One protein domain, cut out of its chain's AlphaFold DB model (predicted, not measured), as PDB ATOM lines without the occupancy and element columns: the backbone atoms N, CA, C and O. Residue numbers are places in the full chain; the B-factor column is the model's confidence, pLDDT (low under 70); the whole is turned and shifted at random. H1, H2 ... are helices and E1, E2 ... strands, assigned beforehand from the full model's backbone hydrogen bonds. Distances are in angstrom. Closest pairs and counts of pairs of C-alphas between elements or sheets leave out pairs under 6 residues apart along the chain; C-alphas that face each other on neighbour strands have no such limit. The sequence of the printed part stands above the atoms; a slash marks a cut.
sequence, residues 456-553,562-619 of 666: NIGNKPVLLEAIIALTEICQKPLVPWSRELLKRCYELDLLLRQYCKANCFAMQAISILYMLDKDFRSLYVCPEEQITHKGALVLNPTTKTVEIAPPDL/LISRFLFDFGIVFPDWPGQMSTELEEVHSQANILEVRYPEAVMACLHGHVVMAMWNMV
ATOM      1  N   ASN A 456     124.547 169.592 214.511       79.56
ATOM      2  CA  ASN A 456     123.684 170.707 214.913       79.56
ATOM      3  C   ASN A 456     122.317 170.185 215.400       79.56
ATOM      4  O   ASN A 456     121.351 170.164 214.644       79.56
ATOM      5  N   ILE A 457     122.246 169.681 216.641       79.56
ATOM      6  CA  ILE A 457     121.042 169.041 217.213       79.56
ATOM      7  C   ILE A 457     120.796 169.570 218.631       79.56
ATOM      8  O   ILE A 457     121.740 169.711 219.404       79.56
ATOM      9  N   GLY A 458     119.533 169.809 219.004       74.00
ATOM     10  CA  GLY A 458     119.157 170.208 220.371       74.00
ATOM     11  C   GLY A 458     119.265 169.086 221.420       74.00
ATOM     12  O   GLY A 458     119.624 169.344 222.561       74.00
ATOM     13  N   ASN A 459     119.031 167.828 221.028       81.62
ATOM     14  CA  ASN A 459     118.996 166.648 221.910       81.62
ATOM     15  C   ASN A 459     120.249 165.753 221.808       81.62
ATOM     16  O   ASN A 459     120.145 164.527 221.878       81.62
ATOM     17  N   LYS A 460     121.446 166.337 221.645       86.81
ATOM     18  CA  LYS A 460     122.708 165.565 221.572       86.81
ATOM     19  C   LYS A 460     122.912 164.565 222.722       86.81
ATOM     20  O   LYS A 460     123.330 163.450 222.417       86.81
ATOM     21  N   PRO A 461     122.620 164.899 224.000       89.94
ATOM     22  CA  PRO A 461     122.886 163.983 225.110       89.94
ATOM     23  C   PRO A 461     122.107 162.670 224.998       89.94
ATOM     24  O   PRO A 461     122.678 161.609 225.212       89.94
ATOM     25  N   VAL A 462     120.836 162.738 224.588       92.12
ATOM     26  CA  VAL A 462     119.960 161.562 224.454       92.12
ATOM     27  C   VAL A 462     120.432 160.654 223.315       92.12
ATOM     28  O   VAL A 462     120.471 159.436 223.463       92.12
ATOM     29  N   LEU A 463     120.831 161.242 222.180       92.69
ATOM     30  CA  LEU A 463     121.385 160.483 221.056       92.69
ATOM     31  C   LEU A 463     122.720 159.820 221.424       92.69
ATOM     32  O   LEU A 463     122.925 158.648 221.119       92.69
ATOM     33  N   LEU A 464     123.604 160.547 222.114       93.31
ATOM     34  CA  LEU A 464     124.879 160.008 222.587       93.31
ATOM     35  C   LEU A 464     124.672 158.861 223.585       93.31
ATOM     36  O   LEU A 464     125.316 157.825 223.455       93.31
ATOM     37  N   GLU A 465     123.752 159.010 224.538       94.25
ATOM     38  CA  GLU A 465     123.414 157.958 225.502       94.25
ATOM     39  C   GLU A 465     122.928 156.682 224.800       94.25
ATOM     40  O   GLU A 465     123.403 155.590 225.110       94.25
ATOM     41  N   ALA A 466     122.059 156.808 223.790       93.31
ATOM     42  CA  ALA A 466     121.592 155.668 223.000       93.31
ATOM     43  C   ALA A 466     122.729 154.980 222.215       93.31
ATOM     44  O   ALA A 466     122.799 153.748 222.173       93.31
ATOM     45  N   ILE A 467     123.647 155.759 221.626       94.75
ATOM     46  CA  ILE A 467     124.835 155.236 220.928       94.75
ATOM     47  C   ILE A 467     125.749 154.484 221.906       94.75
ATOM     48  O   ILE A 467     126.201 153.377 221.597       94.75
ATOM     49  N   ILE A 468     126.004 155.044 223.092       92.75
ATOM     50  CA  ILE A 468     126.830 154.413 224.133       92.75
ATOM     51  C   ILE A 468     126.182 153.106 224.606       92.75
ATOM     52  O   ILE A 468     126.841 152.067 224.595       92.75
ATOM     53  N   ALA A 469     124.884 153.122 224.919       91.19
ATOM     54  CA  ALA A 469     124.152 151.939 225.370       91.19
ATOM     55  C   ALA A 469     124.213 150.789 224.346       91.19
ATOM     56  O   ALA A 469     124.433 149.629 224.706       91.19
ATOM     57  N   LEU A 470     124.073 151.093 223.050       90.88
ATOM     58  CA  LEU A 470     124.218 150.087 221.996       90.88
ATOM     59  C   LEU A 470     125.670 149.593 221.864       90.88
ATOM     60  O   LEU A 470     125.902 148.398 221.652       90.88
ATOM     61  N   THR A 471     126.648 150.485 222.032       90.00
ATOM     62  CA  THR A 471     128.080 150.149 221.992       90.00
ATOM     63  C   THR A 471     128.447 149.147 223.084       90.00
ATOM     64  O   THR A 471     129.114 148.153 222.794       90.00
ATOM     65  N   GLU A 472     127.968 149.349 224.313       87.88
ATOM     66  CA  GLU A 472     128.207 148.450 225.451       87.88
ATOM     67  C   GLU A 472     127.701 147.025 225.188       87.88
ATOM     68  O   GLU A 472     128.385 146.043 225.488       87.88
ATOM     69  N   ILE A 473     126.526 146.888 224.567       83.69
ATOM     70  CA  ILE A 473     125.971 145.577 224.202       83.69
ATOM     71  C   ILE A 473     126.831 144.903 223.129       83.69
ATOM     72  O   ILE A 473     127.097 143.701 223.219       83.69
ATOM     73  N   CYS A 474     127.302 145.671 222.144       79.88
ATOM     74  CA  CYS A 474     128.110 145.154 221.042       79.88
ATOM     75  C   CYS A 474     129.514 144.697 221.475       79.88
ATOM     76  O   CYS A 474     130.161 143.964 220.730       79.88
ATOM     77  N   GLN A 475     130.024 145.087 222.650       71.25
ATOM     78  CA  GLN A 475     131.351 144.658 223.128       71.25
ATOM     79  C   GLN A 475     131.457 143.138 223.334       71.25
ATOM     80  O   GLN A 475     132.542 142.572 223.189       71.25
ATOM     81  N   LYS A 476     130.339 142.458 223.603       68.94
ATOM     82  CA  LYS A 476     130.262 140.992 223.682       68.94
ATOM     83  C   LYS A 476     130.161 140.397 222.268       68.94
ATOM     84  O   LYS A 476     129.661 141.081 221.376       68.94
ATOM     85  N   PRO A 477     130.631 139.157 222.017       60.72
ATOM     86  CA  PRO A 477     130.416 138.513 220.721       60.72
ATOM     87  C   PRO A 477     128.923 138.560 220.387       60.72
ATOM     88  O   PRO A 477     128.097 138.150 221.209       60.72
ATOM     89  N   LEU A 478     128.584 139.135 219.228       57.31
ATOM     90  CA  LEU A 478     127.189 139.331 218.853       57.31
ATOM     91  C   LEU A 478     126.534 137.960 218.702       57.31
ATOM     92  O   LEU A 478     126.881 137.171 217.825       57.31
ATOM     93  N   VAL A 479     125.560 137.692 219.566       58.59
ATOM     94  CA  VAL A 479     124.562 136.666 219.287       58.59
ATOM     95  C   VAL A 479     123.756 137.183 218.090       58.59
ATOM     96  O   VAL A 479     123.374 138.354 218.104       58.59
ATOM     97  N   PRO A 480     123.473 136.358 217.067       63.72
ATOM     98  CA  PRO A 480     122.748 136.795 215.868       63.72
ATOM     99  C   PRO A 480     121.348 137.356 216.165       63.72
ATOM    100  O   PRO A 480     120.755 138.012 215.315       63.72
ATOM    101  N   TRP A 481     120.815 137.113 217.367       74.75
ATOM    102  CA  TRP A 481     119.521 137.610 217.808       74.75
ATOM    103  C   TRP A 481     119.508 137.861 219.326       74.75
ATOM    104  O   TRP A 481     119.911 136.996 220.105       74.75
ATOM    105  N   SER A 482     119.031 139.030 219.762       78.06
ATOM    106  CA  SER A 482     118.794 139.359 221.176       78.06
ATOM    107  C   SER A 482     117.719 140.438 221.300       78.06
ATOM    108  O   SER A 482     117.790 141.455 220.611       78.06
ATOM    109  N   ARG A 483     116.759 140.265 222.222       80.25
ATOM    110  CA  ARG A 483     115.725 141.284 222.499       80.25
ATOM    111  C   ARG A 483     116.304 142.616 222.947       80.25
ATOM    112  O   ARG A 483     115.812 143.657 222.538       80.25
ATOM    113  N   GLU A 484     117.329 142.576 223.794       82.88
ATOM    114  CA  GLU A 484     117.955 143.795 224.309       82.88
ATOM    115  C   GLU A 484     118.674 144.541 223.182       82.88
ATOM    116  O   GLU A 484     118.527 145.751 223.055       82.88
ATOM    117  N   LEU A 485     119.376 143.810 222.306       85.25
ATOM    118  CA  LEU A 485     120.010 144.399 221.127       85.25
ATOM    119  C   LEU A 485     118.963 145.038 220.207       85.25
ATOM    120  O   LEU A 485     119.107 146.195 219.829       85.25
ATOM    121  N   LEU A 486     117.885 144.312 219.903       87.50
ATOM    122  CA  LEU A 486     116.789 144.808 219.078       87.50
ATOM    123  C   LEU A 486     116.129 146.054 219.677       87.50
ATOM    124  O   LEU A 486     115.878 147.014 218.954       87.50
ATOM    125  N   LYS A 487     115.892 146.065 220.993       87.38
ATOM    126  CA  LYS A 487     115.346 147.223 221.703       87.38
ATOM    127  C   LYS A 487     116.267 148.440 221.588       87.38
ATOM    128  O   LYS A 487     115.778 149.520 221.279       87.38
ATOM    129  N   ARG A 488     117.582 148.281 221.775       89.31
ATOM    130  CA  ARG A 488     118.532 149.400 221.633       89.31
ATOM    131  C   ARG A 488     118.678 149.879 220.195       89.31
ATOM    132  O   ARG A 488     118.742 151.083 219.969       89.31
ATOM    133  N   CYS A 489     118.666 148.969 219.222       91.19
ATOM    134  CA  CYS A 489     118.581 149.334 217.809       91.19
ATOM    135  C   CYS A 489     117.309 150.143 217.517       91.19
ATOM    136  O   CYS A 489     117.391 151.160 216.840       91.19
ATOM    137  N   TYR A 490     116.162 149.728 218.060       91.25
ATOM    138  CA  TYR A 490     114.886 150.432 217.918       91.25
ATOM    139  C   TYR A 490     114.916 151.836 218.546       91.25
ATOM    140  O   TYR A 490     114.541 152.808 217.896       91.25
ATOM    141  N   GLU A 491     115.402 151.966 219.785       90.25
ATOM    142  CA  GLU A 491     115.544 153.259 220.473       90.25
ATOM    143  C   GLU A 491     116.439 154.226 219.679       90.25
ATOM    144  O   GLU A 491     116.085 155.390 219.487       90.25
ATOM    145  N   LEU A 492     117.568 153.732 219.163       93.25
ATOM    146  CA  LEU A 492     118.480 154.520 218.342       93.25
ATOM    147  C   LEU A 492     117.872 154.884 216.976       93.25
ATOM    148  O   LEU A 492     117.999 156.027 216.544       93.25
ATOM    149  N   ASP A 493     117.178 153.956 216.313       92.75
ATOM    150  CA  ASP A 493     116.473 154.201 215.048       92.75
ATOM    151  C   ASP A 493     115.427 155.316 215.185       92.75
ATOM    152  O   ASP A 493     115.377 156.212 214.343       92.75
ATOM    153  N   LEU A 494     114.650 155.344 216.276       90.62
ATOM    154  CA  LEU A 494     113.698 156.430 216.534       90.62
ATOM    155  C   LEU A 494     114.379 157.804 216.594       90.62
ATOM    156  O   LEU A 494     113.887 158.763 215.994       90.62
ATOM    157  N   LEU A 495     115.510 157.904 217.296       91.94
ATOM    158  CA  LEU A 495     116.266 159.152 217.423       91.94
ATOM    159  C   LEU A 495     116.913 159.557 216.092       91.94
ATOM    160  O   LEU A 495     116.851 160.725 215.706       91.94
ATOM    161  N   LEU A 496     117.475 158.597 215.356       92.12
ATOM    162  CA  LEU A 496     118.078 158.836 214.045       92.12
ATOM    163  C   LEU A 496     117.035 159.257 213.004       92.12
ATOM    164  O   LEU A 496     117.305 160.165 212.224       92.12
ATOM    165  N   ARG A 497     115.824 158.689 213.018       90.31
ATOM    166  CA  ARG A 497     114.710 159.131 212.160       90.31
ATOM    167  C   ARG A 497     114.279 160.557 212.467       90.31
ATOM    168  O   ARG A 497     114.042 161.332 211.542       90.31
ATOM    169  N   GLN A 498     114.175 160.907 213.749       89.12
ATOM    170  CA  GLN A 498     113.859 162.275 214.164       89.12
ATOM    171  C   GLN A 498     114.929 163.254 213.682       89.12
ATOM    172  O   GLN A 498     114.589 164.307 213.146       89.12
ATOM    173  N   TYR A 499     116.201 162.878 213.813       87.56
ATOM    174  CA  TYR A 499     117.321 163.664 213.314       87.56
ATOM    175  C   TYR A 499     117.299 163.812 211.786       87.56
ATOM    176  O   TYR A 499     117.389 164.921 211.264       87.56
ATOM    177  N   CYS A 500     117.106 162.710 211.064       84.75
ATOM    178  CA  CYS A 500     117.110 162.701 209.605       84.75
ATOM    179  C   CYS A 500     115.886 163.399 208.997       84.75
ATOM    180  O   CYS A 500     115.878 163.619 207.794       84.75
ATOM    181  N   LYS A 501     114.855 163.756 209.778       84.25
ATOM    182  CA  LYS A 501     113.576 164.269 209.263       84.25
ATOM    183  C   LYS A 501     113.724 165.514 208.379       84.25
ATOM    184  O   LYS A 501     113.033 165.593 207.370       84.25
ATOM    185  N   ALA A 502     114.616 166.441 208.735       76.06
ATOM    186  CA  ALA A 502     114.825 167.683 207.982       76.06
ATOM    187  C   ALA A 502     115.401 167.431 206.574       76.06
ATOM    188  O   ALA A 502     114.948 168.031 205.614       76.06
ATOM    189  N   ASN A 503     116.326 166.475 206.443       82.06
ATOM    190  CA  ASN A 503     116.979 166.117 205.178       82.06
ATOM    191  C   ASN A 503     116.673 164.661 204.796       82.06
ATOM    192  O   ASN A 503     117.561 163.907 204.389       82.06
ATOM    193  N   CYS A 504     115.417 164.234 204.977       86.00
ATOM    194  CA  CYS A 504     115.062 162.812 205.011       86.00
ATOM    195  C   CYS A 504     115.474 162.055 203.752       86.00
ATOM    196  O   CYS A 504     116.049 160.973 203.852       86.00
ATOM    197  N   PHE A 505     115.265 162.637 202.577       89.50
ATOM    198  CA  PHE A 505     115.606 161.974 201.333       89.50
ATOM    199  C   PHE A 505     117.120 161.862 201.105       89.50
ATOM    200  O   PHE A 505     117.598 160.832 200.635       89.50
ATOM    201  N   ALA A 506     117.885 162.891 201.477       89.56
ATOM    202  CA  ALA A 506     119.343 162.905 201.364       89.56
ATOM    203  C   ALA A 506     119.981 161.862 202.279       89.56
ATOM    204  O   ALA A 506     120.806 161.053 201.854       89.56
ATOM    205  N   MET A 507     119.521 161.843 203.532       91.38
ATOM    206  CA  MET A 507     119.949 160.871 204.527       91.38
ATOM    207  C   MET A 507     119.579 159.452 204.086       91.38
ATOM    208  O   MET A 507     120.410 158.555 204.164       91.38
ATOM    209  N   GLN A 508     118.372 159.242 203.547       93.38
ATOM    210  CA  GLN A 508     117.971 157.942 203.007       93.38
ATOM    211  C   GLN A 508     118.816 157.520 201.803       93.38
ATOM    212  O   GLN A 508     119.191 156.354 201.731       93.38
ATOM    213  N   ALA A 509     119.155 158.431 200.886       93.81
ATOM    214  CA  ALA A 509     120.034 158.126 199.757       93.81
ATOM    215  C   ALA A 509     121.409 157.638 200.238       93.81
ATOM    216  O   ALA A 509     121.883 156.591 199.797       93.81
ATOM    217  N   ILE A 510     122.005 158.338 201.210       93.69
ATOM    218  CA  ILE A 510     123.284 157.957 201.827       93.69
ATOM    219  C   ILE A 510     123.167 156.611 202.554       93.69
ATOM    220  O   ILE A 510     124.023 155.746 202.371       93.69
ATOM    221  N   SER A 511     122.093 156.388 203.322       93.88
ATOM    222  CA  SER A 511     121.828 155.090 203.952       93.88
ATOM    223  C   SER A 511     121.754 153.969 202.909       93.88
ATOM    224  O   SER A 511     122.359 152.920 203.103       93.88
ATOM    225  N   ILE A 512     121.043 154.174 201.793       92.62
ATOM    226  CA  ILE A 512     120.893 153.184 200.712       92.62
ATOM    227  C   ILE A 512     122.241 152.864 200.065       92.62
ATOM    228  O   ILE A 512     122.577 151.686 199.921       92.62
ATOM    229  N   LEU A 513     123.028 153.888 199.730       90.44
ATOM    230  CA  LEU A 513     124.367 153.708 199.171       90.44
ATOM    231  C   LEU A 513     125.271 152.940 200.140       90.44
ATOM    232  O   LEU A 513     125.893 151.963 199.740       90.44
ATOM    233  N   TYR A 514     125.267 153.291 201.427       89.56
ATOM    234  CA  TYR A 514     126.023 152.565 202.451       89.56
ATOM    235  C   TYR A 514     125.612 151.084 202.561       89.56
ATOM    236  O   TYR A 514     126.463 150.190 202.691       89.56
ATOM    237  N   MET A 515     124.309 150.798 202.490       86.56
ATOM    238  CA  MET A 515     123.764 149.441 202.608       86.56
ATOM    239  C   MET A 515     124.126 148.530 201.429       86.56
ATOM    240  O   MET A 515     124.266 147.327 201.641       86.56
ATOM    241  N   LEU A 516     124.347 149.063 200.223       84.50
ATOM    242  CA  LEU A 516     124.611 148.250 199.025       84.50
ATOM    243  C   LEU A 516     126.022 148.375 198.464       84.50
ATOM    244  O   LEU A 516     126.630 147.369 198.104       84.50
ATOM    245  N   ASP A 517     126.534 149.594 198.361       83.88
ATOM    246  CA  ASP A 517     127.737 149.891 197.600       83.88
ATOM    247  C   ASP A 517     128.985 149.717 198.479       83.88
ATOM    248  O   ASP A 517     129.167 150.393 199.497       83.88
ATOM    249  N   LYS A 518     129.833 148.745 198.117       80.31
ATOM    250  CA  LYS A 518     131.037 148.400 198.888       80.31
ATOM    251  C   LYS A 518     132.057 149.535 198.873       80.31
ATOM    252  O   LYS A 518     132.675 149.787 199.908       80.31
ATOM    253  N   ASP A 519     132.190 150.231 197.747       81.12
ATOM    254  CA  ASP A 519     133.145 151.325 197.590       81.12
ATOM    255  C   ASP A 519     132.686 152.532 198.407       81.12
ATOM    256  O   ASP A 519     133.479 153.101 199.158       81.12
ATOM    257  N   PHE A 520     131.382 152.840 198.386       84.00
ATOM    258  CA  PHE A 520     130.805 153.869 199.256       84.00
ATOM    259  C   PHE A 520     131.005 153.524 200.733       84.00
ATOM    260  O   PHE A 520     131.408 154.358 201.543       84.00
ATOM    261  N   ARG A 521     130.756 152.264 201.105       84.62
ATOM    262  CA  ARG A 521     130.917 151.791 202.482       84.62
ATOM    263  C   ARG A 521     132.363 151.886 202.961       84.62
ATOM    264  O   ARG A 521     132.575 152.209 204.129       84.62
ATOM    265  N   SER A 522     133.336 151.628 202.083       81.06
ATOM    266  CA  SER A 522     134.768 151.686 202.410       81.06
ATOM    267  C   SER A 522     135.199 153.054 202.958       81.06
ATOM    268  O   SER A 522     136.073 153.122 203.824       81.06
ATOM    269  N   LEU A 523     134.489 154.125 202.575       79.31
ATOM    270  CA  LEU A 523     134.707 155.489 203.062       79.31
ATOM    271  C   LEU A 523     134.499 155.636 204.578       79.31
ATOM    272  O   LEU A 523     134.957 156.617 205.156       79.31
ATOM    273  N   TYR A 524     133.835 154.687 205.244       78.94
ATOM    274  CA  TYR A 524     133.446 154.779 206.658       78.94
ATOM    275  C   TYR A 524     134.018 153.642 207.526       78.94
ATOM    276  O   TYR A 524     133.473 153.339 208.585       78.94
ATOM    277  N   VAL A 525     135.102 152.985 207.088       68.88
ATOM    278  CA  VAL A 525     135.668 151.798 207.769       68.88
ATOM    279  C   VAL A 525     136.779 152.131 208.781       68.88
ATOM    280  O   VAL A 525     136.918 151.390 209.756       68.88
ATOM    281  N   CYS A 526     137.528 153.231 208.612       61.44
ATOM    282  CA  CYS A 526     138.724 153.539 209.415       61.44
ATOM    283  C   CYS A 526     138.520 154.736 210.380       61.44
ATOM    284  O   CYS A 526     138.172 155.817 209.900       61.44
ATOM    285  N   PRO A 527     138.746 154.585 211.705       55.50
ATOM    286  CA  PRO A 527     138.611 155.669 212.685       55.50
ATOM    287  C   PRO A 527     139.862 156.543 212.894       55.50
ATOM    288  O   PRO A 527     139.747 157.598 213.511       55.50
ATOM    289  N   GLU A 528     141.047 156.118 212.442       52.78
ATOM    290  CA  GLU A 528     142.325 156.719 212.877       52.78
ATOM    291  C   GLU A 528     142.825 157.891 212.015       52.78
ATOM    292  O   GLU A 528     143.700 158.635 212.449       52.78
ATOM    293  N   GLU A 529     142.227 158.151 210.851       48.19
ATOM    294  CA  GLU A 529     142.569 159.303 210.012       48.19
ATOM    295  C   GLU A 529     141.286 159.897 209.397       48.19
ATOM    296  O   GLU A 529     140.420 159.151 208.947       48.19
ATOM    297  N   GLN A 530     141.192 161.232 209.289       52.59
ATOM    298  CA  GLN A 530     140.255 161.970 208.405       52.59
ATOM    299  C   GLN A 530     138.890 162.462 208.953       52.59
ATOM    300  O   GLN A 530     137.916 162.490 208.200       52.59
ATOM    301  N   ILE A 531     138.788 162.988 210.181       52.25
ATOM    302  CA  ILE A 531     137.639 163.879 210.502       52.25
ATOM    303  C   ILE A 531     137.768 165.222 209.746       52.25
ATOM    304  O   ILE A 531     136.770 165.833 209.378       52.25
ATOM    305  N   THR A 532     138.995 165.655 209.442       47.53
ATOM    306  CA  THR A 532     139.310 166.964 208.841       47.53
ATOM    307  C   THR A 532     139.476 166.976 207.316       47.53
ATOM    308  O   THR A 532     139.602 168.058 206.752       47.53
ATOM    309  N   HIS A 533     139.472 165.822 206.634       49.66
ATOM    310  CA  HIS A 533     139.828 165.732 205.202       49.66
ATOM    311  C   HIS A 533     138.753 165.133 204.284       49.66
ATOM    312  O   HIS A 533     138.991 164.995 203.085       49.66
ATOM    313  N   LYS A 534     137.568 164.793 204.799       63.19
ATOM    314  CA  LYS A 534     136.463 164.311 203.960       63.19
ATOM    315  C   LYS A 534     135.551 165.477 203.611       63.19
ATOM    316  O   LYS A 534     134.880 166.020 204.487       63.19
ATOM    317  N   GLY A 535     135.575 165.881 202.342       67.25
ATOM    318  CA  GLY A 535     134.675 166.906 201.825       67.25
ATOM    319  C   GLY A 535     133.209 166.477 201.908       67.25
ATOM    320  O   GLY A 535     132.890 165.316 202.186       67.25
ATOM    321  N   ALA A 536     132.307 167.436 201.726       80.62
ATOM    322  CA  ALA A 536     130.876 167.181 201.797       80.62
ATOM    323  C   ALA A 536     130.395 166.280 200.649       80.62
ATOM    324  O   ALA A 536     130.984 166.248 199.571       80.62
ATOM    325  N   LEU A 537     129.310 165.543 200.873       87.00
ATOM    326  CA  LEU A 537     128.648 164.781 199.820       87.00
ATOM    327  C   LEU A 537     127.705 165.696 199.047       87.00
ATOM    328  O   LEU A 537     126.854 166.357 199.632       87.00
ATOM    329  N   VAL A 538     127.831 165.689 197.730       87.88
ATOM    330  CA  VAL A 538     127.046 166.501 196.807       87.88
ATOM    331  C   VAL A 538     126.081 165.582 196.075       87.88
ATOM    332  O   VAL A 538     126.487 164.751 195.263       87.88
ATOM    333  N   LEU A 539     124.792 165.709 196.380       89.69
ATOM    334  CA  LEU A 539     123.717 164.951 195.757       89.69
ATOM    335  C   LEU A 539     123.171 165.778 194.595       89.69
ATOM    336  O   LEU A 539     122.654 166.877 194.799       89.69
ATOM    337  N   ASN A 540     123.277 165.248 193.379       86.38
ATOM    338  CA  ASN A 540     122.842 165.927 192.169       86.38
ATOM    339  C   ASN A 540     121.723 165.127 191.471       86.38
ATOM    340  O   ASN A 540     121.995 164.169 190.739       86.38
ATOM    341  N   PRO A 541     120.451 165.538 191.648       83.00
ATOM    342  CA  PRO A 541     119.301 164.911 191.000       83.00
ATOM    343  C   PRO A 541     119.342 164.971 189.472       83.00
ATOM    344  O   PRO A 541     118.793 164.094 188.811       83.00
ATOM    345  N   THR A 542     119.999 165.988 188.906       82.88
ATOM    346  CA  THR A 542     120.063 166.208 187.454       82.88
ATOM    347  C   THR A 542     120.997 165.206 186.790       82.88
ATOM    348  O   THR A 542     120.660 164.623 185.762       82.88
ATOM    349  N   THR A 543     122.171 164.988 187.384       83.62
ATOM    350  CA  THR A 543     123.159 164.016 186.891       83.62
ATOM    351  C   THR A 543     122.917 162.609 187.424       83.62
ATOM    352  O   THR A 543     123.578 161.682 186.965       83.62
ATOM    353  N   LYS A 544     121.972 162.437 188.361       88.12
ATOM    354  CA  LYS A 544     121.696 161.172 189.057       88.12
ATOM    355  C   LYS A 544     122.946 160.623 189.751       88.12
ATOM    356  O   LYS A 544     123.217 159.424 189.696       88.12
ATOM    357  N   THR A 545     123.735 161.506 190.367       87.31
ATOM    358  CA  THR A 545     124.984 161.145 191.050       87.31
ATOM    359  C   THR A 545     125.042 161.674 192.478       87.31
ATOM    360  O   THR A 545     124.445 162.695 192.816       87.31
ATOM    361  N   VAL A 546     125.792 160.958 193.314       87.94
ATOM    362  CA  VAL A 546     126.303 161.405 194.607       87.94
ATOM    363  C   VAL A 546     127.819 161.450 194.494       87.94
ATOM    364  O   VAL A 546     128.443 160.449 194.144       87.94
ATOM    365  N   GLU A 547     128.407 162.613 194.744       87.94
ATOM    366  CA  GLU A 547     129.840 162.863 194.560       87.94
ATOM    367  C   GLU A 547     130.450 163.378 195.861       87.94
ATOM    368  O   GLU A 547     129.777 164.031 196.655       87.94
ATOM    369  N   ILE A 548     131.728 163.092 196.097       82.12
ATOM    370  CA  ILE A 548     132.470 163.686 197.213       82.12
ATOM    371  C   ILE A 548     133.043 165.018 196.722       82.12
ATOM    372  O   ILE A 548     133.835 165.033 195.777       82.12
ATOM    373  N   ALA A 549     132.650 166.132 197.341       73.25
ATOM    374  CA  ALA A 549     133.248 167.431 197.066       73.25
ATOM    375  C   ALA A 549     134.744 167.395 197.427       73.25
ATOM    376  O   ALA A 549     135.099 166.897 198.500       73.25
ATOM    377  N   PRO A 550     135.640 167.912 196.572       64.00
ATOM    378  CA  PRO A 550     137.037 168.062 196.947       64.00
ATOM    379  C   PRO A 550     137.149 169.055 198.119       64.00
ATOM    380  O   PRO A 550     136.437 170.059 198.125       64.00
ATOM    381  N   PRO A 551     138.016 168.808 199.116       60.06
ATOM    382  CA  PRO A 551     138.254 169.780 200.176       60.06
ATOM    383  C   PRO A 551     138.832 171.075 199.582       60.06
ATOM    384  O   PRO A 551     139.716 171.023 198.727       60.06
ATOM    385  N   ASP A 552     138.372 172.229 200.076       55.25
ATOM    386  CA  ASP A 552     138.642 173.580 199.542       55.25
ATOM    387  C   ASP A 552     140.134 173.987 199.440       55.25
ATOM    388  O   ASP A 552     140.446 175.071 198.947       55.25
ATOM    389  N   LEU A 553     141.076 173.157 199.905       50.06
ATOM    390  CA  LEU A 553     142.477 173.537 200.130       50.06
ATOM    391  C   LEU A 553     143.531 172.892 199.215       50.06
ATOM    392  O   LEU A 553     144.664 173.359 199.244       50.06
ATOM    393  N   LEU A 562     140.155 160.568 191.301       46.53
ATOM    394  CA  LEU A 562     139.617 159.890 192.496       46.53
ATOM    395  C   LEU A 562     138.327 160.532 193.036       46.53
ATOM    396  O   LEU A 562     137.998 160.384 194.213       46.53
ATOM    397  N   ILE A 563     137.565 161.241 192.194       53.38
ATOM    398  CA  ILE A 563     136.202 161.644 192.567       53.38
ATOM    399  C   ILE A 563     135.331 160.389 192.510       53.38
ATOM    400  O   ILE A 563     134.844 160.003 191.446       53.38
ATOM    401  N   SER A 564     135.144 159.736 193.656       68.50
ATOM    402  CA  SER A 564     134.190 158.639 193.789       68.50
ATOM    403  C   SER A 564     132.788 159.165 193.472       68.50
ATOM    404  O   SER A 564     132.209 159.937 194.241       68.50
ATOM    405  N   ARG A 565     132.270 158.786 192.301       83.19
ATOM    406  CA  ARG A 565     130.916 159.107 191.842       83.19
ATOM    407  C   ARG A 565     130.034 157.879 191.984       83.19
ATOM    408  O   ARG A 565     130.324 156.837 191.404       83.19
ATOM    409  N   PHE A 566     128.929 158.033 192.697       86.56
ATOM    410  CA  PHE A 566     127.962 156.970 192.938       86.56
ATOM    411  C   PHE A 566     126.665 157.288 192.210       86.56
ATOM    412  O   PHE A 566     126.139 158.391 192.335       86.56
ATOM    413  N   LEU A 567     126.146 156.345 191.432       87.75
ATOM    414  CA  LEU A 567     124.911 156.552 190.681       87.75
ATOM    415  C   LEU A 567     123.691 156.365 191.575       87.75
ATOM    416  O   LEU A 567     123.609 155.403 192.335       87.75
ATOM    417  N   PHE A 568     122.738 157.285 191.463       89.25
ATOM    418  CA  PHE A 568     121.510 157.278 192.240       89.25
ATOM    419  C   PHE A 568     120.388 158.007 191.488       89.25
ATOM    420  O   PHE A 568     120.415 159.228 191.329       89.25
ATOM    421  N   ASP A 569     119.373 157.271 191.027       88.75
ATOM    422  CA  ASP A 569     118.224 157.864 190.336       88.75
ATOM    423  C   ASP A 569     117.182 158.394 191.332       88.75
ATOM    424  O   ASP A 569     116.244 157.702 191.735       88.75
ATOM    425  N   PHE A 570     117.350 159.655 191.734       88.12
ATOM    426  CA  PHE A 570     116.466 160.320 192.690       88.12
ATOM    427  C   PHE A 570     115.004 160.362 192.238       88.12
ATOM    428  O   PHE A 570     114.120 160.227 193.076       88.12
ATOM    429  N   GLY A 571     114.739 160.520 190.937       85.69
ATOM    430  CA  GLY A 571     113.374 160.656 190.424       85.69
ATOM    431  C   GLY A 571     112.562 159.367 190.545       85.69
ATOM    432  O   GLY A 571     111.369 159.415 190.835       85.69
ATOM    433  N   ILE A 572     113.211 158.212 190.373       86.50
ATOM    434  CA  ILE A 572     112.554 156.906 190.510       86.50
ATOM    435  C   ILE A 572     112.474 156.485 191.981       86.50
ATOM    436  O   ILE A 572     111.431 156.009 192.439       86.50
ATOM    437  N   VAL A 573     113.555 156.677 192.746       88.25
ATOM    438  CA  VAL A 573     113.603 156.259 194.155       88.25
ATOM    439  C   VAL A 573     112.727 157.158 195.030       88.25
ATOM    440  O   VAL A 573     112.014 156.653 195.901       88.25
ATOM    441  N   PHE A 574     112.715 158.466 194.766       88.75
ATOM    442  CA  PHE A 574     111.976 159.489 195.507       88.75
ATOM    443  C   PHE A 574     111.046 160.298 194.578       88.75
ATOM    444  O   PHE A 574     111.285 161.484 194.346       88.75
ATOM    445  N   PRO A 575     109.941 159.707 194.084       82.44
ATOM    446  CA  PRO A 575     108.986 160.408 193.223       82.44
ATOM    447  C   PRO A 575     108.371 161.650 193.890       82.44
ATOM    448  O   PRO A 575     107.967 162.580 193.200       82.44
ATOM    449  N   ASP A 576     108.338 161.687 195.226       79.81
ATOM    450  CA  ASP A 576     107.770 162.783 196.022       79.81
ATOM    451  C   ASP A 576     108.751 163.956 196.232       79.81
ATOM    452  O   ASP A 576     108.344 165.034 196.671       79.81
ATOM    453  N   TRP A 577     110.041 163.770 195.917       75.06
ATOM    454  CA  TRP A 577     111.100 164.767 196.129       75.06
ATOM    455  C   TRP A 577     110.813 166.115 195.440       75.06
ATOM    456  O   TRP A 577     110.936 167.151 196.100       75.06
ATOM    457  N   PRO A 578     110.407 166.167 194.152       61.41
ATOM    458  CA  PRO A 578     110.216 167.439 193.451       61.41
ATOM    459  C   PRO A 578     109.076 168.284 194.045       61.41
ATOM    460  O   PRO A 578     109.149 169.513 194.057       61.41
ATOM    461  N   GLY A 579     108.032 167.628 194.567       57.12
ATOM    462  CA  GLY A 579     106.857 168.290 195.133       57.12
ATOM    463  C   GLY A 579     107.107 168.929 196.501       57.12
ATOM    464  O   GLY A 579     106.540 169.977 196.784       57.12
ATOM    465  N   GLN A 580     107.978 168.344 197.331       53.72
ATOM    466  CA  GLN A 580     108.272 168.863 198.676       53.72
ATOM    467  C   GLN A 580     109.312 169.992 198.671       53.72
ATOM    468  O   GLN A 580     109.163 170.952 199.426       53.72
ATOM    469  N   MET A 581     110.292 169.937 197.761       47.62
ATOM    470  CA  MET A 581     111.287 171.004 197.562       47.62
ATOM    471  C   MET A 581     110.655 172.339 197.134       47.62
ATOM    472  O   MET A 581     111.162 173.401 197.473       47.62
ATOM    473  N   SER A 582     109.521 172.295 196.429       44.69
ATOM    474  CA  SER A 582     108.833 173.494 195.923       44.69
ATOM    475  C   SER A 582     108.277 174.393 197.040       44.69
ATOM    476  O   SER A 582     108.095 175.584 196.829       44.69
ATOM    477  N   THR A 583     108.046 173.849 198.239       44.66
ATOM    478  CA  THR A 583     107.535 174.602 199.400       44.66
ATOM    479  C   THR A 583     108.622 175.316 200.209       44.66
ATOM    480  O   THR A 583     108.299 176.222 200.969       44.66
ATOM    481  N   GLU A 584     109.894 174.929 200.065       42.09
ATOM    482  CA  GLU A 584     111.016 175.506 200.829       42.09
ATOM    483  C   GLU A 584     111.877 176.484 200.005       42.09
ATOM    484  O   GLU A 584     112.698 177.199 200.571       42.09
ATOM    485  N   LEU A 585     111.686 176.554 198.680       42.59
ATOM    486  CA  LEU A 585     112.609 177.224 197.749       42.59
ATOM    487  C   LEU A 585     112.007 178.360 196.903       42.59
ATOM    488  O   LEU A 585     112.662 178.819 195.968       42.59
ATOM    489  N   GLU A 586     110.824 178.891 197.236       40.44
ATOM    490  CA  GLU A 586     110.289 180.076 196.531       40.44
ATOM    491  C   GLU A 586     111.143 181.358 196.700       40.44
ATOM    492  O   GLU A 586     110.895 182.336 195.997       40.44
ATOM    493  N   GLU A 587     112.196 181.373 197.532       38.03
ATOM    494  CA  GLU A 587     112.977 182.598 197.789       38.03
ATOM    495  C   GLU A 587     114.402 182.688 197.203       38.03
ATOM    496  O   GLU A 587     114.978 183.773 197.273       38.03
ATOM    497  N   VAL A 588     114.993 181.674 196.546       36.00
ATOM    498  CA  VAL A 588     116.345 181.857 195.954       36.00
ATOM    499  C   VAL A 588     116.480 181.249 194.557       36.00
ATOM    500  O   VAL A 588     116.484 180.040 194.355       36.00
ATOM    501  N   HIS A 589     116.609 182.134 193.569       35.78
ATOM    502  CA  HIS A 589     116.732 181.812 192.152       35.78
ATOM    503  C   HIS A 589     118.057 181.111 191.778       35.78
ATOM    504  O   HIS A 589     119.146 181.541 192.151       35.78
ATOM    505  N   SER A 590     117.938 180.148 190.854       38.53
ATOM    506  CA  SER A 590     118.905 179.821 189.786       38.53
ATOM    507  C   SER A 590     120.319 179.348 190.166       38.53
ATOM    508  O   SER A 590     121.299 179.786 189.566       38.53
ATOM    509  N   GLN A 591     120.427 178.350 191.042       39.72
ATOM    510  CA  GLN A 591     121.494 177.342 190.971       39.72
ATOM    511  C   GLN A 591     120.852 175.960 191.139       39.72
ATOM    512  O   GLN A 591     120.018 175.760 192.015       39.72
ATOM    513  N   ALA A 592     121.148 175.049 190.213       46.66
ATOM    514  CA  ALA A 592     120.511 173.741 190.096       46.66
ATOM    515  C   ALA A 592     120.496 172.990 191.436       46.66
ATOM    516  O   ALA A 592     121.555 172.897 192.037       46.66
ATOM    517  N   ASN A 593     119.317 172.484 191.833       61.25
ATOM    518  CA  ASN A 593     118.902 171.390 192.746       61.25
ATOM    519  C   ASN A 593     119.955 170.523 193.491       61.25
ATOM    520  O   ASN A 593     119.696 169.352 193.763       61.25
ATOM    521  N   ILE A 594     121.136 171.038 193.791       69.25
ATOM    522  CA  ILE A 594     122.262 170.327 194.378       69.25
ATOM    523  C   ILE A 594     122.133 170.437 195.891       69.25
ATOM    524  O   ILE A 594     122.047 171.536 196.435       69.25
ATOM    525  N   LEU A 595     122.126 169.288 196.561       82.88
ATOM    526  CA  LEU A 595     122.056 169.221 198.011       82.88
ATOM    527  C   LEU A 595     123.399 168.760 198.567       82.88
ATOM    528  O   LEU A 595     123.910 167.709 198.181       82.88
ATOM    529  N   GLU A 596     123.947 169.540 199.487       84.50
ATOM    530  CA  GLU A 596     125.209 169.242 200.153       84.50
ATOM    531  C   GLU A 596     124.944 168.643 201.540       84.50
ATOM    532  O   GLU A 596     124.196 169.209 202.338       84.50
ATOM    533  N   VAL A 597     125.553 167.493 201.830       86.50
ATOM    534  CA  VAL A 597     125.469 166.808 203.125       86.50
ATOM    535  C   VAL A 597     126.853 166.755 203.747       86.50
ATOM    536  O   VAL A 597     127.799 166.211 203.170       86.50
ATOM    537  N   ARG A 598     126.987 167.300 204.957       87.81
ATOM    538  CA  ARG A 598     128.282 167.354 205.643       87.81
ATOM    539  C   ARG A 598     128.705 165.967 206.116       87.81
ATOM    540  O   ARG A 598     127.875 165.108 206.402       87.81
ATOM    541  N   TYR A 599     130.008 165.758 206.292       86.62
ATOM    542  CA  TYR A 599     130.529 164.467 206.749       86.62
ATOM    543  C   TYR A 599     129.871 163.943 208.048       86.62
ATOM    544  O   TYR A 599     129.460 162.780 208.056       86.62
ATOM    545  N   PRO A 600     129.665 164.753 209.113       88.44
ATOM    546  CA  PRO A 600     128.984 164.277 210.320       88.44
ATOM    547  C   PRO A 600     127.545 163.790 210.073       88.44
ATOM    548  O   PRO A 600     127.121 162.776 210.623       88.44
ATOM    549  N   GLU A 601     126.804 164.484 209.209       89.50
ATOM    550  CA  GLU A 601     125.445 164.105 208.804       89.50
ATOM    551  C   GLU A 601     125.448 162.786 208.024       89.50
ATOM    552  O   GLU A 601     124.641 161.895 208.295       89.50
ATOM    553  N   ALA A 602     126.411 162.619 207.115       90.25
ATOM    554  CA  ALA A 602     126.567 161.397 206.339       90.25
ATOM    555  C   ALA A 602     126.885 160.179 207.224       90.25
ATOM    556  O   ALA A 602     126.316 159.110 207.021       90.25
ATOM    557  N   VAL A 603     127.732 160.331 208.251       91.06
ATOM    558  CA  VAL A 603     128.009 159.255 209.223       91.06
ATOM    559  C   VAL A 603     126.737 158.843 209.970       91.06
ATOM    560  O   VAL A 603     126.492 157.647 210.131       91.06
ATOM    561  N   MET A 604     125.898 159.799 210.381       92.50
ATOM    562  CA  MET A 604     124.615 159.503 211.035       92.50
ATOM    563  C   MET A 604     123.645 158.775 210.095       92.50
ATOM    564  O   MET A 604     122.961 157.842 210.519       92.50
ATOM    565  N   ALA A 605     123.618 159.136 208.808       93.44
ATOM    566  CA  ALA A 605     122.854 158.410 207.795       93.44
ATOM    567  C   ALA A 605     123.373 156.979 207.571       93.44
ATOM    568  O   ALA A 605     122.577 156.041 207.470       93.44
ATOM    569  N   CYS A 606     124.693 156.782 207.539       93.12
ATOM    570  CA  CYS A 606     125.305 155.453 207.472       93.12
ATOM    571  C   CYS A 606     124.946 154.612 208.708       93.12
ATOM    572  O   CYS A 606     124.541 153.457 208.567       93.12
ATOM    573  N   LEU A 607     125.015 155.201 209.909       94.00
ATOM    574  CA  LEU A 607     124.595 154.555 211.154       94.00
ATOM    575  C   LEU A 607     123.118 154.150 211.104       94.00
ATOM    576  O   LEU A 607     122.796 153.012 211.436       94.00
ATOM    577  N   HIS A 608     122.234 155.035 210.642       93.75
ATOM    578  CA  HIS A 608     120.809 154.739 210.490       93.75
ATOM    579  C   HIS A 608     120.572 153.548 209.552       93.75
ATOM    580  O   HIS A 608     119.894 152.596 209.936       93.75
ATOM    581  N   GLY A 609     121.198 153.547 208.370       91.50
ATOM    582  CA  GLY A 609     121.123 152.419 207.439       91.50
ATOM    583  C   GLY A 609     121.610 151.112 208.070       91.50
ATOM    584  O   GLY A 609     120.924 150.093 208.004       91.50
ATOM    585  N   HIS A 610     122.756 151.136 208.759       90.69
ATOM    586  CA  HIS A 610     123.316 149.943 209.404       90.69
ATOM    587  C   HIS A 610     122.439 149.414 210.546       90.69
ATOM    588  O   HIS A 610     122.265 148.202 210.676       90.69
ATOM    589  N   VAL A 611     121.855 150.301 211.357       91.81
ATOM    590  CA  VAL A 611     120.936 149.945 212.452       91.81
ATOM    591  C   VAL A 611     119.652 149.317 211.909       91.81
ATOM    592  O   VAL A 611     119.230 148.274 212.410       91.81
ATOM    593  N   VAL A 612     119.063 149.884 210.850       90.25
ATOM    594  CA  VAL A 612     117.879 149.305 210.193       90.25
ATOM    595  C   VAL A 612     118.186 147.911 209.645       90.25
ATOM    596  O   VAL A 612     117.422 146.976 209.887       90.25
ATOM    597  N   MET A 613     119.338 147.731 208.997       86.75
ATOM    598  CA  MET A 613     119.774 146.415 208.520       86.75
ATOM    599  C   MET A 613     120.033 145.428 209.659       86.75
ATOM    600  O   MET A 613     119.708 144.248 209.536       86.75
ATOM    601  N   ALA A 614     120.567 145.889 210.793       86.31
ATOM    602  CA  ALA A 614     120.751 145.047 211.972       86.31
ATOM    603  C   ALA A 614     119.401 144.529 212.492       86.31
ATOM    604  O   ALA A 614     119.270 143.341 212.783       86.31
ATOM    605  N   MET A 615     118.375 145.386 212.539       87.12
ATOM    606  CA  MET A 615     117.012 144.975 212.893       87.12
ATOM    607  C   MET A 615     116.411 144.014 211.863       87.12
ATOM    608  O   MET A 615     115.810 143.014 212.251       87.12
ATOM    609  N   TRP A 616     116.626 144.260 210.566       85.38
ATOM    610  CA  TRP A 616     116.182 143.369 209.486       85.38
ATOM    611  C   TRP A 616     116.843 141.982 209.551       85.38
ATOM    612  O   TRP A 616     116.227 140.968 209.231       85.38
ATOM    613  N   ASN A 617     118.077 141.899 210.048       81.81
ATOM    614  CA  ASN A 617     118.753 140.624 210.295       81.81
ATOM    615  C   ASN A 617     118.197 139.877 211.523       81.81
ATOM    616  O   ASN A 617     118.343 138.659 211.611       81.81
ATOM    617  N   MET A 618     117.506 140.577 212.429       83.69
ATOM    618  CA  MET A 618     116.865 140.019 213.628       83.69
ATOM    619  C   MET A 618     115.371 139.674 213.431       83.69
ATOM    620  O   MET A 618     114.636 139.477 214.410       83.69
ATOM    621  N   VAL A 619     114.899 139.588 212.182       86.62
ATOM    622  CA  VAL A 619     113.521 139.175 211.856       86.62
ATOM    623  C   VAL A 619     113.274 137.710 212.193       86.62
ATOM    624  O   VAL A 619     114.132 136.849 211.985       86.62
TER     625      VAL A 619
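AT A GLANCE: This is residues 456 to 553 and 562 to 619 of the 666 residues of an uncharacterized protein of Talaromyces atroroseus (UniProt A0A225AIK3). The four longest helices pack one on the next, H1 on H2, H2 on H7 and H7 on H3, with their centres not in a straight row but turning a corner at H2, and a small, twisted sheet of four strands packs on H3 at one end of this series. H1 and H2 form a hairpin at the other end, H7 crosses H3, and residues 525 to 530 and 586 to 591 stick out as loops. The printed part has 156 residues, with seven named helices and four named strands in the order H1 H2 H3 H4 E1 E2 E3 H5 H6 E4 H7; the class is mixed, helices and strands. The sheet runs E3 E2 E1 E4, antiparallel throughout. The whole is compact, with a radius of gyration of the C-alphas of 16.9 A, yet only just elongated, spanning 52 by 34 by 30 A.

HOW THE PARTS SIT: H1, residues 460 to 474, and H2, residues 483 to 500, form a helical hairpin and touch at a shallow tilt of 31 degrees, opposite ways, the C-alphas of Ala 466 and Leu 492 closest at 5.7 A. H2 touches H7, residues 599 to 617, opposite ways at a tilt of 36 degrees, only just steep; the closest C-alphas are those of Cys 489 and Val 611, 5.9 A. H3, residues 504 to 516, touches H7 the same way at a steep tilt of 61 degrees, with the C-alphas of Ser 511 and Gly 609 closest at 4.4 A. H4, residues 518 to 522, and H3 touch only at the corner, the C-alphas of Tyr 514 and Arg 521 being closest at 5.0 A. E1, residues 537 to 540, and E2, residues 545 to 548, form a hairpin; N 538 and O 547 are 2.8 A apart, within hydrogen-bond range. E3, residues 565 to 567, is antiparallel to E2, with N 546 and O 566 at 2.8 A. E4, residues 595 to 597, is antiparallel to E1, with N 537 and O 597 at 2.8 A. H3 is on the sheet at a height of 9.8 A, over E1 and across the strands, at 74 degrees to E1 on the local plane. H4 and H7 only graze the sheet. H5, residues 570 to 573, is near H3; H6, residues 577 to 581, is close to H5 but not clearly touching, the C-alphas of Gly 571 and Trp 577 closest at 7.4 A. Every O i to N i+4 pair is within hydrogen-bond range in H1, H2, H3, H4, H6 and H7; H5 is too short for one.

IN THESE COORDINATES: H1 begins at C-alpha 460, (122.708, 165.565, 221.572), and measures 21.1 A; H2 measures 25.0 A, H3 18.4 A. E2 measures 10.0 A and E1, from C-alpha 537 at (128.648, 164.781, 199.820), 9.7 A. H7 measures 26.8 A and ends at C-alpha 617, (118.753, 140.624, 210.295).

THE WHOLE: The C-alphas of Pro 477 and His 589 are farthest apart, 53.6 A. Residues 554 to 561 are not printed; C-alphas 553 and 562 are 15.9 A apart across this cut. The links H4 to E1 and H6 to E4 are long. Mean pLDDT of the printed part is 78.2; residues 476 to 480, 525 to 535, 550 to 553, 562 to 564 and 578 to 594 are under 70.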